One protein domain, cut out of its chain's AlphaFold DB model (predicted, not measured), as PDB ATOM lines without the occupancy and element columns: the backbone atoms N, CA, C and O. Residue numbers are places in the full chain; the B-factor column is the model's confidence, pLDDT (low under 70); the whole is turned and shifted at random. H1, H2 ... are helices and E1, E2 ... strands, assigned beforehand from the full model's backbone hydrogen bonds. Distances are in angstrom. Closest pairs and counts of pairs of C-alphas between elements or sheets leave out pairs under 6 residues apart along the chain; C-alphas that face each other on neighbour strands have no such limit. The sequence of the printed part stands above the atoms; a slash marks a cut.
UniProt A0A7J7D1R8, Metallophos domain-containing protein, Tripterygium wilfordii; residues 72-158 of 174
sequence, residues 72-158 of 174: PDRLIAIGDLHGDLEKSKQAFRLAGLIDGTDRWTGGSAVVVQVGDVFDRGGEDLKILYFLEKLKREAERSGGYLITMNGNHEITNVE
ATOM      1  N   PRO A  72     183.251 159.060 220.321       86.12
ATOM      2  CA  PRO A  72     184.455 158.251 220.226       86.12
ATOM      3  C   PRO A  72     184.098 156.767 220.094       86.12
ATOM      4  O   PRO A  72     183.061 156.327 220.592       86.12
ATOM      5  N   ASP A  73     184.998 155.979 219.507       87.31
ATOM      6  CA  ASP A  73     184.830 154.520 219.398       87.31
ATOM      7  C   ASP A  73     184.789 153.838 220.774       87.31
ATOM      8  O   ASP A  73     184.134 152.814 220.970       87.31
ATOM      9  N   ARG A  74     185.494 154.424 221.751       90.44
ATOM     10  CA  ARG A  74     185.562 153.950 223.134       90.44
ATOM     11  C   ARG A  74     185.487 155.137 224.089       90.44
ATOM     12  O   ARG A  74     186.442 155.902 224.201       90.44
ATOM     13  N   LEU A  75     184.355 155.265 224.781       90.19
ATOM     14  CA  LEU A  75     184.129 156.243 225.849       90.19
ATOM     15  C   LEU A  75     184.154 155.541 227.209       90.19
ATOM     16  O   LEU A  75     183.439 154.558 227.403       90.19
ATOM     17  N   ILE A  76     184.939 156.053 228.152       90.12
ATOM     18  CA  ILE A  76     185.006 155.540 229.523       90.12
ATOM     19  C   ILE A  76     184.743 156.682 230.496       90.12
ATOM     20  O   ILE A  76     185.443 157.688 230.472       90.12
ATOM     21  N   ALA A  77     183.758 156.514 231.373       88.88
ATOM     22  CA  ALA A  77     183.505 157.439 232.470       88.88
ATOM     23  C   ALA A  77     184.120 156.892 233.766       88.88
ATOM     24  O   ALA A  77     183.855 155.748 234.139       88.88
ATOM     25  N   ILE A  78     184.928 157.705 234.442       86.50
ATOM     26  CA  ILE A  78     185.492 157.421 235.764       86.50
ATOM     27  C   ILE A  78     184.813 158.352 236.769       86.50
ATOM     28  O   ILE A  78     184.799 159.568 236.581       86.50
ATOM     29  N   GLY A  79     184.216 157.766 237.805       80.00
ATOM     30  CA  GLY A  79     183.563 158.508 238.882       80.00
ATOM     31  C   GLY A  79     184.549 159.101 239.890       80.00
ATOM     32  O   GLY A  79     185.745 159.228 239.620       80.00
ATOM     33  N   ASP A  80     184.015 159.439 241.055       74.56
ATOM     34  CA  ASP A  80     184.705 160.155 242.126       74.56
ATOM     35  C   ASP A  80     185.930 159.398 242.663       74.56
ATOM     36  O   ASP A  80     185.890 158.182 242.882       74.56
ATOM     37  N   LEU A  81     187.037 160.125 242.858       75.81
ATOM     38  CA  LEU A  81     188.329 159.550 243.263       75.81
ATOM     39  C   LEU A  81     188.593 159.671 244.775       75.81
ATOM     40  O   LEU A  81     189.373 158.882 245.311       75.81
ATOM     41  N   HIS A  82     187.932 160.614 245.464       72.88
ATOM     42  CA  HIS A  82     187.971 160.790 246.925       72.88
ATOM     43  C   HIS A  82     189.386 160.798 247.541       72.88
ATOM     44  O   HIS A  82     189.618 160.177 248.580       72.88
ATOM     45  N   GLY A  83     190.364 161.443 246.895       68.56
ATOM     46  CA  GLY A  83     191.720 161.570 247.449       68.56
ATOM     47  C   GLY A  83     192.517 160.257 247.584       68.56
ATOM     48  O   GLY A  83     193.617 160.270 248.134       68.56
ATOM     49  N   ASP A  84     192.029 159.117 247.078       81.00
ATOM     50  CA  ASP A  84     192.717 157.820 247.185       81.00
ATOM     51  C   ASP A  84     193.428 157.451 245.872       81.00
ATOM     52  O   ASP A  84     192.829 156.944 244.915       81.00
ATOM     53  N   LEU A  85     194.741 157.701 245.819       85.12
ATOM     54  CA  LEU A  85     195.559 157.456 244.628       85.12
ATOM     55  C   LEU A  85     195.570 155.981 244.205       85.12
ATOM     56  O   LEU A  85     195.532 155.684 243.010       85.12
ATOM     57  N   GLU A  86     195.627 155.045 245.150       88.81
ATOM     58  CA  GLU A  86     195.743 153.626 244.807       88.81
ATOM     59  C   GLU A  86     194.415 153.063 244.304       88.81
ATOM     60  O   GLU A  86     194.401 152.341 243.302       88.81
ATOM     61  N   LYS A  87     193.284 153.467 244.897       86.75
ATOM     62  CA  LYS A  87     191.964 153.144 244.333       86.75
ATOM     63  C   LYS A  87     191.756 153.782 242.965       86.75
ATOM     64  O   LYS A  87     191.219 153.127 242.072       86.75
ATOM     65  N   SER A  88     192.244 155.007 242.768       88.25
ATOM     66  CA  SER A  88     192.219 155.675 241.463       88.25
ATOM     67  C   SER A  88     192.973 154.851 240.417       88.25
ATOM     68  O   SER A  88     192.408 154.473 239.391       88.25
ATOM     69  N   LYS A  89     194.223 154.466 240.693       92.56
ATOM     70  CA  LYS A  89     195.005 153.602 239.795       92.56
ATOM     71  C   LYS A  89     194.322 152.263 239.547       92.56
ATOM     72  O   LYS A  89     194.313 151.783 238.416       92.56
ATOM     73  N   GLN A  90     193.727 151.654 240.571       91.31
ATOM     74  CA  GLN A  90     192.990 150.404 240.417       91.31
ATOM     75  C   GLN A  90     191.803 150.562 239.458       91.31
ATOM     76  O   GLN A  90     191.649 149.732 238.564       91.31
ATOM     77  N   ALA A  91     191.012 151.631 239.584       91.00
ATOM     78  CA  ALA A  91     189.913 151.920 238.666       91.00
ATOM     79  C   ALA A  91     190.411 152.085 237.219       91.00
ATOM     80  O   ALA A  91     189.856 151.485 236.298       91.00
ATOM     81  N   PHE A  92     191.514 152.811 237.019       93.00
ATOM     82  CA  PHE A  92     192.126 152.983 235.699       93.00
ATOM     83  C   PHE A  92     192.675 151.667 235.116       93.00
ATOM     84  O   PHE A  92     192.524 151.422 233.918       93.00
ATOM     85  N   ARG A  93     193.269 150.787 235.934       94.62
ATOM     86  CA  ARG A  93     193.716 149.449 235.495       94.62
ATOM     87  C   ARG A  93     192.534 148.565 235.110       94.62
ATOM     88  O   ARG A  93     192.568 147.937 234.057       94.62
ATOM     89  N   LEU A  94     191.476 148.549 235.924       92.19
ATOM     90  CA  LEU A  94     190.248 147.791 235.644       92.19
ATOM     91  C   LEU A  94     189.570 148.260 234.352       92.19
ATOM     92  O   LEU A  94     189.056 147.444 233.594       92.19
ATOM     93  N   ALA A  95     189.625 149.560 234.069       91.31
ATOM     94  CA  ALA A  95     189.138 150.134 232.822       91.31
ATOM     95  C   ALA A  95     190.071 149.884 231.618       91.31
ATOM     96  O   ALA A  95     189.742 150.282 230.500       91.31
ATOM     97  N   GLY A  96     191.234 149.248 231.804       93.50
ATOM     98  CA  GLY A  96     192.225 149.044 230.745       93.50
ATOM     99  C   GLY A  96     192.750 150.363 230.173       93.50
ATOM    100  O   GLY A  96     192.861 150.509 228.955       93.50
ATOM    101  N   LEU A  97     192.956 151.356 231.043       94.44
ATOM    102  CA  LEU A  97     193.498 152.671 230.693       94.44
ATOM    103  C   LEU A  97     194.986 152.784 231.011       94.44
ATOM    104  O   LEU A  97     195.683 153.548 230.344       94.44
ATOM    105  N   ILE A  98     195.473 152.032 232.004       96.12
ATOM    106  CA  ILE A  98     196.881 152.024 232.409       96.12
ATOM    107  C   ILE A  98     197.425 150.608 232.614       96.12
ATOM    108  O   ILE A  98     196.677 149.687 232.946       96.12
ATOM    109  N   ASP A  99     198.738 150.454 232.439       93.94
ATOM    110  CA  ASP A  99     199.471 149.218 232.724       93.94
ATOM    111  C   ASP A  99     199.868 149.078 234.214       93.94
ATOM    112  O   ASP A  99     199.550 149.911 235.067       93.94
ATOM    113  N   GLY A 100     200.589 148.000 234.548       93.00
ATOM    114  CA  GLY A 100     201.122 147.769 235.899       93.00
ATOM    115  C   GLY A 100     202.209 148.762 236.343       93.00
ATOM    116  O   GLY A 100     202.631 148.713 237.493       93.00
ATOM    117  N   THR A 101     202.656 149.653 235.455       94.56
ATOM    118  CA  THR A 101     203.639 150.719 235.714       94.56
ATOM    119  C   THR A 101     203.015 152.119 235.663       94.56
ATOM    120  O   THR A 101     203.730 153.119 235.577       94.56
ATOM    121  N   ASP A 102     201.682 152.200 235.721       94.31
ATOM    122  CA  ASP A 102     200.908 153.442 235.682       94.31
ATOM    123  C   ASP A 102     201.145 154.268 234.402       94.31
ATOM    124  O   ASP A 102     201.164 155.504 234.445       94.31
ATOM    125  N   ARG A 103     201.372 153.602 233.260       95.31
ATOM    126  CA  ARG A 103     201.469 154.233 231.931       95.31
ATOM    127  C   ARG A 103     200.217 153.986 231.109       95.31
ATOM    128  O   ARG A 103     199.638 152.902 231.183       95.31
ATOM    129  N   TRP A 104     199.838 154.965 230.297       95.56
ATOM    130  CA  TRP A 104     198.683 154.885 229.413       95.56
ATOM    131  C   TRP A 104     198.753 153.696 228.452       95.56
ATOM    132  O   TRP A 104     199.725 153.507 227.721       95.56
ATOM    133  N   THR A 105     197.668 152.930 228.414       95.94
ATOM    134  CA  THR A 105     197.419 151.837 227.460       95.94
ATOM    135  C   THR A 105     196.007 151.889 226.868       95.94
ATOM    136  O   THR A 105     195.611 150.997 226.123       95.94
ATOM    137  N   GLY A 106     195.255 152.964 227.136       90.44
ATOM    138  CA  GLY A 106     193.881 153.152 226.660       90.44
ATOM    139  C   GLY A 106     193.733 153.398 225.151       90.44
ATOM    140  O   GLY A 106     192.605 153.444 224.664       90.44
ATOM    141  N   GLY A 107     194.836 153.538 224.406       93.06
ATOM    142  CA  GLY A 107     194.826 153.806 222.964       93.06
ATOM    143  C   GLY A 107     194.147 155.137 222.637       93.06
ATOM    144  O   GLY A 107     194.426 156.139 223.296       93.06
ATOM    145  N   SER A 108     193.228 155.115 221.667       92.81
ATOM    146  CA  SER A 108     192.401 156.255 221.247       92.81
ATOM    147  C   SER A 108     191.152 156.486 222.112       92.81
ATOM    148  O   SER A 108     190.265 157.249 221.731       92.81
ATOM    149  N   ALA A 109     191.044 155.822 223.270       91.12
ATOM    150  CA  ALA A 109     189.895 155.990 224.152       91.12
ATOM    151  C   ALA A 109     189.745 157.442 224.622       91.12
ATOM    152  O   ALA A 109     190.726 158.113 224.954       91.12
ATOM    153  N   VAL A 110     188.493 157.886 224.714       90.88
ATOM    154  CA  VAL A 110     188.129 159.120 225.405       90.88
ATOM    155  C   VAL A 110     187.692 158.760 226.816       90.88
ATOM    156  O   VAL A 110     186.790 157.945 227.015       90.88
ATOM    157  N   VAL A 111     188.339 159.364 227.801       89.19
ATOM    158  CA  VAL A 111     188.055 159.184 229.221       89.19
ATOM    159  C   VAL A 111     187.461 160.468 229.758       89.19
ATOM    160  O   VAL A 111     188.008 161.540 229.523       89.19
ATOM    161  N   VAL A 112     186.360 160.360 230.491       87.06
ATOM    162  CA  VAL A 112     185.743 161.475 231.207       87.06
ATOM    163  C   VAL A 112     185.818 161.175 232.696       87.06
ATOM    164  O   VAL A 112     185.221 160.207 233.160       87.06
ATOM    165  N   GLN A 113     186.568 161.978 233.442       81.75
ATOM    166  CA  GLN A 113     186.613 161.933 234.900       81.75
ATOM    167  C   GLN A 113     185.578 162.934 235.432       81.75
ATOM    168  O   GLN A 113     185.634 164.109 235.081       81.75
ATOM    169  N   VAL A 114     184.579 162.445 236.174       67.94
ATOM    170  CA  VAL A 114     183.277 163.128 236.355       67.94
ATOM    171  C   VAL A 114     183.191 163.999 237.627       67.94
ATOM    172  O   VAL A 114     182.194 164.694 237.808       67.94
ATOM    173  N   GLY A 115     184.229 164.061 238.467       60.50
ATOM    174  CA  GLY A 115     184.284 164.989 239.611       60.50
ATOM    175  C   GLY A 115     184.795 164.375 240.920       60.50
ATOM    176  O   GLY A 115     185.336 163.277 240.918       60.50
ATOM    177  N   ASP A 116     184.721 165.149 242.010       58.78
ATOM    178  CA  ASP A 116     185.106 164.809 243.398       58.78
ATOM    179  C   ASP A 116     186.493 164.144 243.559       58.78
ATOM    180  O   ASP A 116     186.687 163.084 244.161       58.78
ATOM    181  N   VAL A 117     187.503 164.795 242.971       56.28
ATOM    182  CA  VAL A 117     188.914 164.403 243.122       56.28
ATOM    183  C   VAL A 117     189.442 164.730 244.525       56.28
ATOM    184  O   VAL A 117     190.284 164.001 245.045       56.28
ATOM    185  N   PHE A 118     188.928 165.799 245.141       53.53
ATOM    186  CA  PHE A 118     189.451 166.389 246.371       53.53
ATOM    187  C   PHE A 118     188.631 165.975 247.588       53.53
ATOM    188  O   PHE A 118     187.539 166.500 247.803       53.53
ATOM    189  N   ASP A 119     189.187 165.118 248.443       51.78
ATOM    190  CA  ASP A 119     188.613 164.890 249.767       51.78
ATOM    191  C   ASP A 119     189.690 165.037 250.846       51.78
ATOM    192  O   ASP A 119     190.393 164.109 251.230       51.78
ATOM    193  N   ARG A 120     189.822 166.276 251.330       53.41
ATOM    194  CA  ARG A 120     190.388 166.644 252.639       53.41
ATOM    195  C   ARG A 120     191.745 166.017 253.024       53.41
ATOM    196  O   ARG A 120     191.965 165.765 254.210       53.41
ATOM    197  N   GLY A 121     192.709 165.933 252.098       53.00
ATOM    198  CA  GLY A 121     194.133 166.056 252.441       53.00
ATOM    199  C   GLY A 121     195.120 165.029 251.869       53.00
ATOM    200  O   GLY A 121     194.809 163.879 251.589       53.00
ATOM    201  N   GLY A 122     196.385 165.468 251.791       60.72
ATOM    202  CA  GLY A 122     197.600 164.657 251.623       60.72
ATOM    203  C   GLY A 122     197.935 164.229 250.191       60.72
ATOM    204  O   GLY A 122     198.994 164.584 249.673       60.72
ATOM    205  N   GLU A 123     197.049 163.461 249.562       64.25
ATOM    206  CA  GLU A 123     197.341 162.719 248.322       64.25
ATOM    207  C   GLU A 123     196.733 163.351 247.058       64.25
ATOM    208  O   GLU A 123     197.090 162.970 245.942       64.25
ATOM    209  N   ASP A 124     195.901 164.381 247.217       71.06
ATOM    210  CA  ASP A 124     195.218 165.096 246.130       71.06
ATOM    211  C   ASP A 124     196.193 165.608 245.053       71.06
ATOM    212  O   ASP A 124     195.972 165.438 243.852       71.06
ATOM    213  N   LEU A 125     197.339 166.159 245.476       75.69
ATOM    214  CA  LEU A 125     198.393 166.628 244.566       75.69
ATOM    215  C   LEU A 125     198.983 165.493 243.719       75.69
ATOM    216  O   LEU A 125     199.355 165.707 242.564       75.69
ATOM    217  N   LYS A 126     199.076 164.281 244.274       81.62
ATOM    218  CA  LYS A 126     199.607 163.128 243.538       81.62
ATOM    219  C   LYS A 126     198.598 162.612 242.522       81.62
ATOM    220  O   LYS A 126     199.010 162.208 241.438       81.62
ATOM    221  N   ILE A 127     197.304 162.661 242.840       83.62
ATOM    222  CA  ILE A 127     196.235 162.327 241.888       83.62
ATOM    223  C   ILE A 127     196.226 163.328 240.738       83.62
ATOM    224  O   ILE A 127     196.158 162.924 239.581       83.62
ATOM    225  N   LEU A 128     196.386 164.616 241.032       80.94
ATOM    226  CA  LEU A 128     196.443 165.654 240.011       80.94
ATOM    227  C   LEU A 128     197.630 165.460 239.055       80.94
ATOM    228  O   LEU A 128     197.441 165.434 237.841       80.94
ATOM    229  N   TYR A 129     198.831 165.208 239.591       85.12
ATOM    230  CA  TYR A 129     200.003 164.881 238.771       85.12
ATOM    231  C   TYR A 129     199.801 163.600 237.951       85.12
ATOM    232  O   TYR A 129     200.201 163.518 236.788       85.12
ATOM    233  N   PHE A 130     199.168 162.589 238.545       88.69
ATOM    234  CA  PHE A 130     198.837 161.343 237.866       88.69
ATOM    235  C   PHE A 130     197.874 161.569 236.689       88.69
ATOM    236  O   PHE A 130     198.149 161.096 235.586       88.69
ATOM    237  N   LEU A 131     196.800 162.338 236.881       88.75
ATOM    238  CA  LEU A 131     195.844 162.675 235.823       88.75
ATOM    239  C   LEU A 131     196.489 163.529 234.725       88.75
ATOM    240  O   LEU A 131     196.290 163.252 233.542       88.75
ATOM    241  N   GLU A 132     197.315 164.512 235.089       87.12
ATOM    242  CA  GLU A 132     198.035 165.348 234.124       87.12
ATOM    243  C   GLU A 132     199.018 164.523 233.280       87.12
ATOM    244  O   GLU A 132     199.064 164.656 232.051       87.12
ATOM    245  N   LYS A 133     199.778 163.622 233.919       92.69
ATOM    246  CA  LYS A 133     200.662 162.678 233.228       92.69
ATOM    247  C   LYS A 133     199.869 161.849 232.216       92.69
ATOM    248  O   LYS A 133     200.258 161.786 231.050       92.69
ATOM    249  N   LEU A 134     198.757 161.244 232.640       92.00
ATOM    250  CA  LEU A 134     197.938 160.400 231.769       92.00
ATOM    251  C   LEU A 134     197.292 161.177 230.626       92.00
ATOM    252  O   LEU A 134     197.229 160.652 229.520       92.00
ATOM    253  N   LYS A 135     196.874 162.426 230.848       90.69
ATOM    254  CA  LYS A 135     196.348 163.294 229.788       90.69
ATOM    255  C   LYS A 135     197.359 163.457 228.652       90.69
ATOM    256  O   LYS A 135     197.030 163.204 227.496       90.69
ATOM    257  N   ARG A 136     198.616 163.773 228.986       90.31
ATOM    258  CA  ARG A 136     199.702 163.911 227.996       90.31
ATOM    259  C   ARG A 136     200.005 162.594 227.275       90.31
ATOM    260  O   ARG A 136     200.346 162.595 226.096       90.31
ATOM    261  N   GLU A 137     199.936 161.463 227.973       92.81
ATOM    262  CA  GLU A 137     200.165 160.143 227.369       92.81
ATOM    263  C   GLU A 137     199.004 159.696 226.464       92.81
ATOM    264  O   GLU A 137     199.244 159.118 225.398       92.81
ATOM    265  N   ALA A 138     197.765 160.015 226.846       91.19
ATOM    266  CA  ALA A 138     196.572 159.773 226.048       91.19
ATOM    267  C   ALA A 138     196.622 160.558 224.734       91.19
ATOM    268  O   ALA A 138     196.490 159.954 223.671       91.19
ATOM    269  N   GLU A 139     196.933 161.858 224.789       90.00
ATOM    270  CA  GLU A 139     197.062 162.717 223.601       90.00
ATOM    271  C   GLU A 139     198.101 162.177 222.606       90.00
ATOM    272  O   GLU A 139     197.847 162.116 221.403       90.00
ATOM    273  N   ARG A 140     199.250 161.689 223.098       90.19
ATOM    274  CA  ARG A 140     200.285 161.055 222.254       90.19
ATOM    275  C   ARG A 140     199.821 159.764 221.581       90.19
ATOM    276  O   ARG A 140     200.391 159.376 220.567       90.19
ATOM    277  N   SER A 141     198.817 159.103 222.148       90.50
ATOM    278  CA  SER A 141     198.250 157.846 221.650       90.50
ATOM    279  C   SER A 141     196.973 158.059 220.825       90.50
ATOM    280  O   SER A 141     196.321 157.084 220.452       90.50
ATOM    281  N   GLY A 142     196.596 159.317 220.558       88.38
ATOM    282  CA  GLY A 142     195.349 159.677 219.875       88.38
ATOM    283  C   GLY A 142     194.092 159.520 220.738       88.38
ATOM    284  O   GLY A 142     192.984 159.558 220.210       88.38
ATOM    285  N   GLY A 143     194.257 159.301 222.043       89.00
ATOM    286  CA  GLY A 143     193.188 159.297 223.034       89.00
ATOM    287  C   GLY A 143     193.013 160.667 223.675       89.00
ATOM    288  O   GLY A 143     193.749 161.614 223.392       89.00
ATOM    289  N   TYR A 144     192.030 160.775 224.560       88.12
ATOM    290  CA  TYR A 144     191.732 162.038 225.223       88.12
ATOM    291  C   TYR A 144     191.271 161.798 226.655       88.12
ATOM    292  O   TYR A 144     190.451 160.919 226.897       88.12
ATOM    293  N   LEU A 145     191.781 162.573 227.610       87.69
ATOM    294  CA  LEU A 145     191.346 162.514 229.003       87.69
ATOM    295  C   LEU A 145     190.769 163.873 229.400       87.69
ATOM    296  O   LEU A 145     191.489 164.865 229.508       87.69
ATOM    297  N   ILE A 146     189.452 163.899 229.578       83.00
ATOM    298  CA  ILE A 146     188.659 165.058 229.970       83.00
ATOM    299  C   ILE A 146     188.404 164.949 231.468       83.00
ATOM    300  O   ILE A 146     187.659 164.083 231.917       83.00
ATOM    301  N   THR A 147     189.013 165.827 232.249       76.50
ATOM    302  CA  THR A 147     188.669 166.022 233.659       76.50
ATOM    303  C   THR A 147     187.585 167.087 233.742       76.50
ATOM    304  O   THR A 147     187.804 168.217 233.304       76.50
ATOM    305  N   MET A 148     186.404 166.722 234.234       64.69
ATOM    306  CA  MET A 148     185.324 167.666 234.503       64.69
ATOM    307  C   MET A 148     185.483 168.210 235.917       64.69
ATOM    308  O   MET A 148     185.630 167.433 236.859       64.69
ATOM    309  N   ASN A 149     185.391 169.530 236.072       53.53
ATOM    310  CA  ASN A 149     185.323 170.111 237.403       53.53
ATOM    311  C   ASN A 149     184.036 169.650 238.108       53.53
ATOM    312  O   ASN A 149     182.938 169.751 237.551       53.53
ATOM    313  N   GLY A 150     184.171 169.131 239.325       46.75
ATOM    314  CA  GLY A 150     183.051 168.659 240.138       46.75
ATOM    315  C   GLY A 150     182.300 169.805 240.829       46.75
ATOM    316  O   GLY A 150     182.814 170.909 241.000       46.75
ATOM    317  N   ASN A 151     181.082 169.547 241.318       47.97
ATOM    318  CA  ASN A 151     180.250 170.547 242.016       47.97
ATOM    319  C   ASN A 151     180.876 171.126 243.309       47.97
ATOM    320  O   ASN A 151     180.430 172.167 243.797       47.97
ATOM    321  N   HIS A 152     181.908 170.491 243.871       41.44
ATOM    322  CA  HIS A 152     182.667 171.027 245.006       41.44
ATOM    323  C   HIS A 152     183.670 172.127 244.604       41.44
ATOM    324  O   HIS A 152     183.982 172.985 245.427       41.44
ATOM    325  N   GLU A 153     184.089 172.194 243.337       45.06
ATOM    326  CA  GLU A 153     184.956 173.265 242.814       45.06
ATOM    327  C   GLU A 153     184.168 174.536 242.474       45.06
ATOM    328  O   GLU A 153     184.677 175.642 242.626       45.06
ATOM    329  N   ILE A 154     182.883 174.410 242.126       41.47
ATOM    330  CA  ILE A 154     181.997 175.569 241.912       41.47
ATOM    331  C   ILE A 154     181.551 176.183 243.252       41.47
ATOM    332  O   ILE A 154     181.333 177.388 243.352       41.47
ATOM    333  N   THR A 155     181.479 175.382 244.320       42.81
ATOM    334  CA  THR A 155     180.998 175.858 245.629       42.81
ATOM    335  C   THR A 155     182.096 176.526 246.475       42.81
ATOM    336  O   THR A 155     181.772 177.268 247.400       42.81
ATOM    337  N   ASN A 156     183.385 176.330 246.168       40.62
ATOM    338  CA  ASN A 156     184.469 177.003 246.899       40.62
ATOM    339  C   ASN A 156     184.896 178.349 246.274       40.62
ATOM    340  O   ASN A 156     185.472 179.181 246.971       40.62
ATOM    341  N   VAL A 157     184.567 178.598 244.999       45.91
ATOM    342  CA  VAL A 157     184.774 179.905 244.337       45.91
ATOM    343  C   VAL A 157     183.616 180.874 244.616       45.91
ATOM    344  O   VAL A 157     183.817 182.086 244.688       45.91
ATOM    345  N   GLU A 158     182.406 180.375 244.884       40.09
ATOM    346  CA  GLU A 158     181.295 181.212 245.340       40.09
ATOM    347  C   GLU A 158     181.210 181.243 246.867       40.09
ATOM    348  O   GLU A 158     180.438 180.521 247.499       40.09
TER     349      GLU A 158
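What this domain is: This is residues 72 to 158 of the 174 residues of the protein "Metallophos domain-containing protein" of Tripterygium wilfordii (UniProt A0A7J7D1R8). A small three-stranded parallel sheet, E1 E2 E3, has helix H2 packed over one face, H1 meeting H2 at one end, and H3 off beyond E3. The 87 printed residues run E1 H1 E2 H2 E3 H3, mixed and compact: radius of gyration of the C-alphas 12.7 A, spans 37 by 25 by 19 A.

Where its parts are: Find C-alpha 75 at (184.129, 156.243, 225.849), where E1, residues 75 to 78, begins; E2 is 110 to 113, E3 144 to 147. H2, 124 to 140, runs 24.7 A; H1, 85 to 94, 14.2 A; H3, 151 to 157, ends at (184.774, 179.905, 244.337).

How they stand to each other: N 76 and O 110, 2.9 A, and N 111 and O 144, 2.8 A, are within hydrogen-bond range. E1-H1-E2 and E2-H2-E3 are strand-helix-strand units, parallel neighbours joined through a helix, with right-handed crossovers. H2 lies over E3, height 8.9 A, two layers, helix on sheet; closest C-alphas Lys 135 and Leu 145, 5.1 A. H1 touches H2 only at their ends, C-alphas Leu 85 and Ile 127, 5.6 A. H1 only grazes the sheet. H3 is apart from H1 and H2. H1 and H2 have every O i to N i+4 pair within range, H3 2 of 3.

The domain as a whole: The printed part has no cut; H1 to E2 is a long link. Residues 83, 114 to 123 and 148 to 158 have pLDDT under 70.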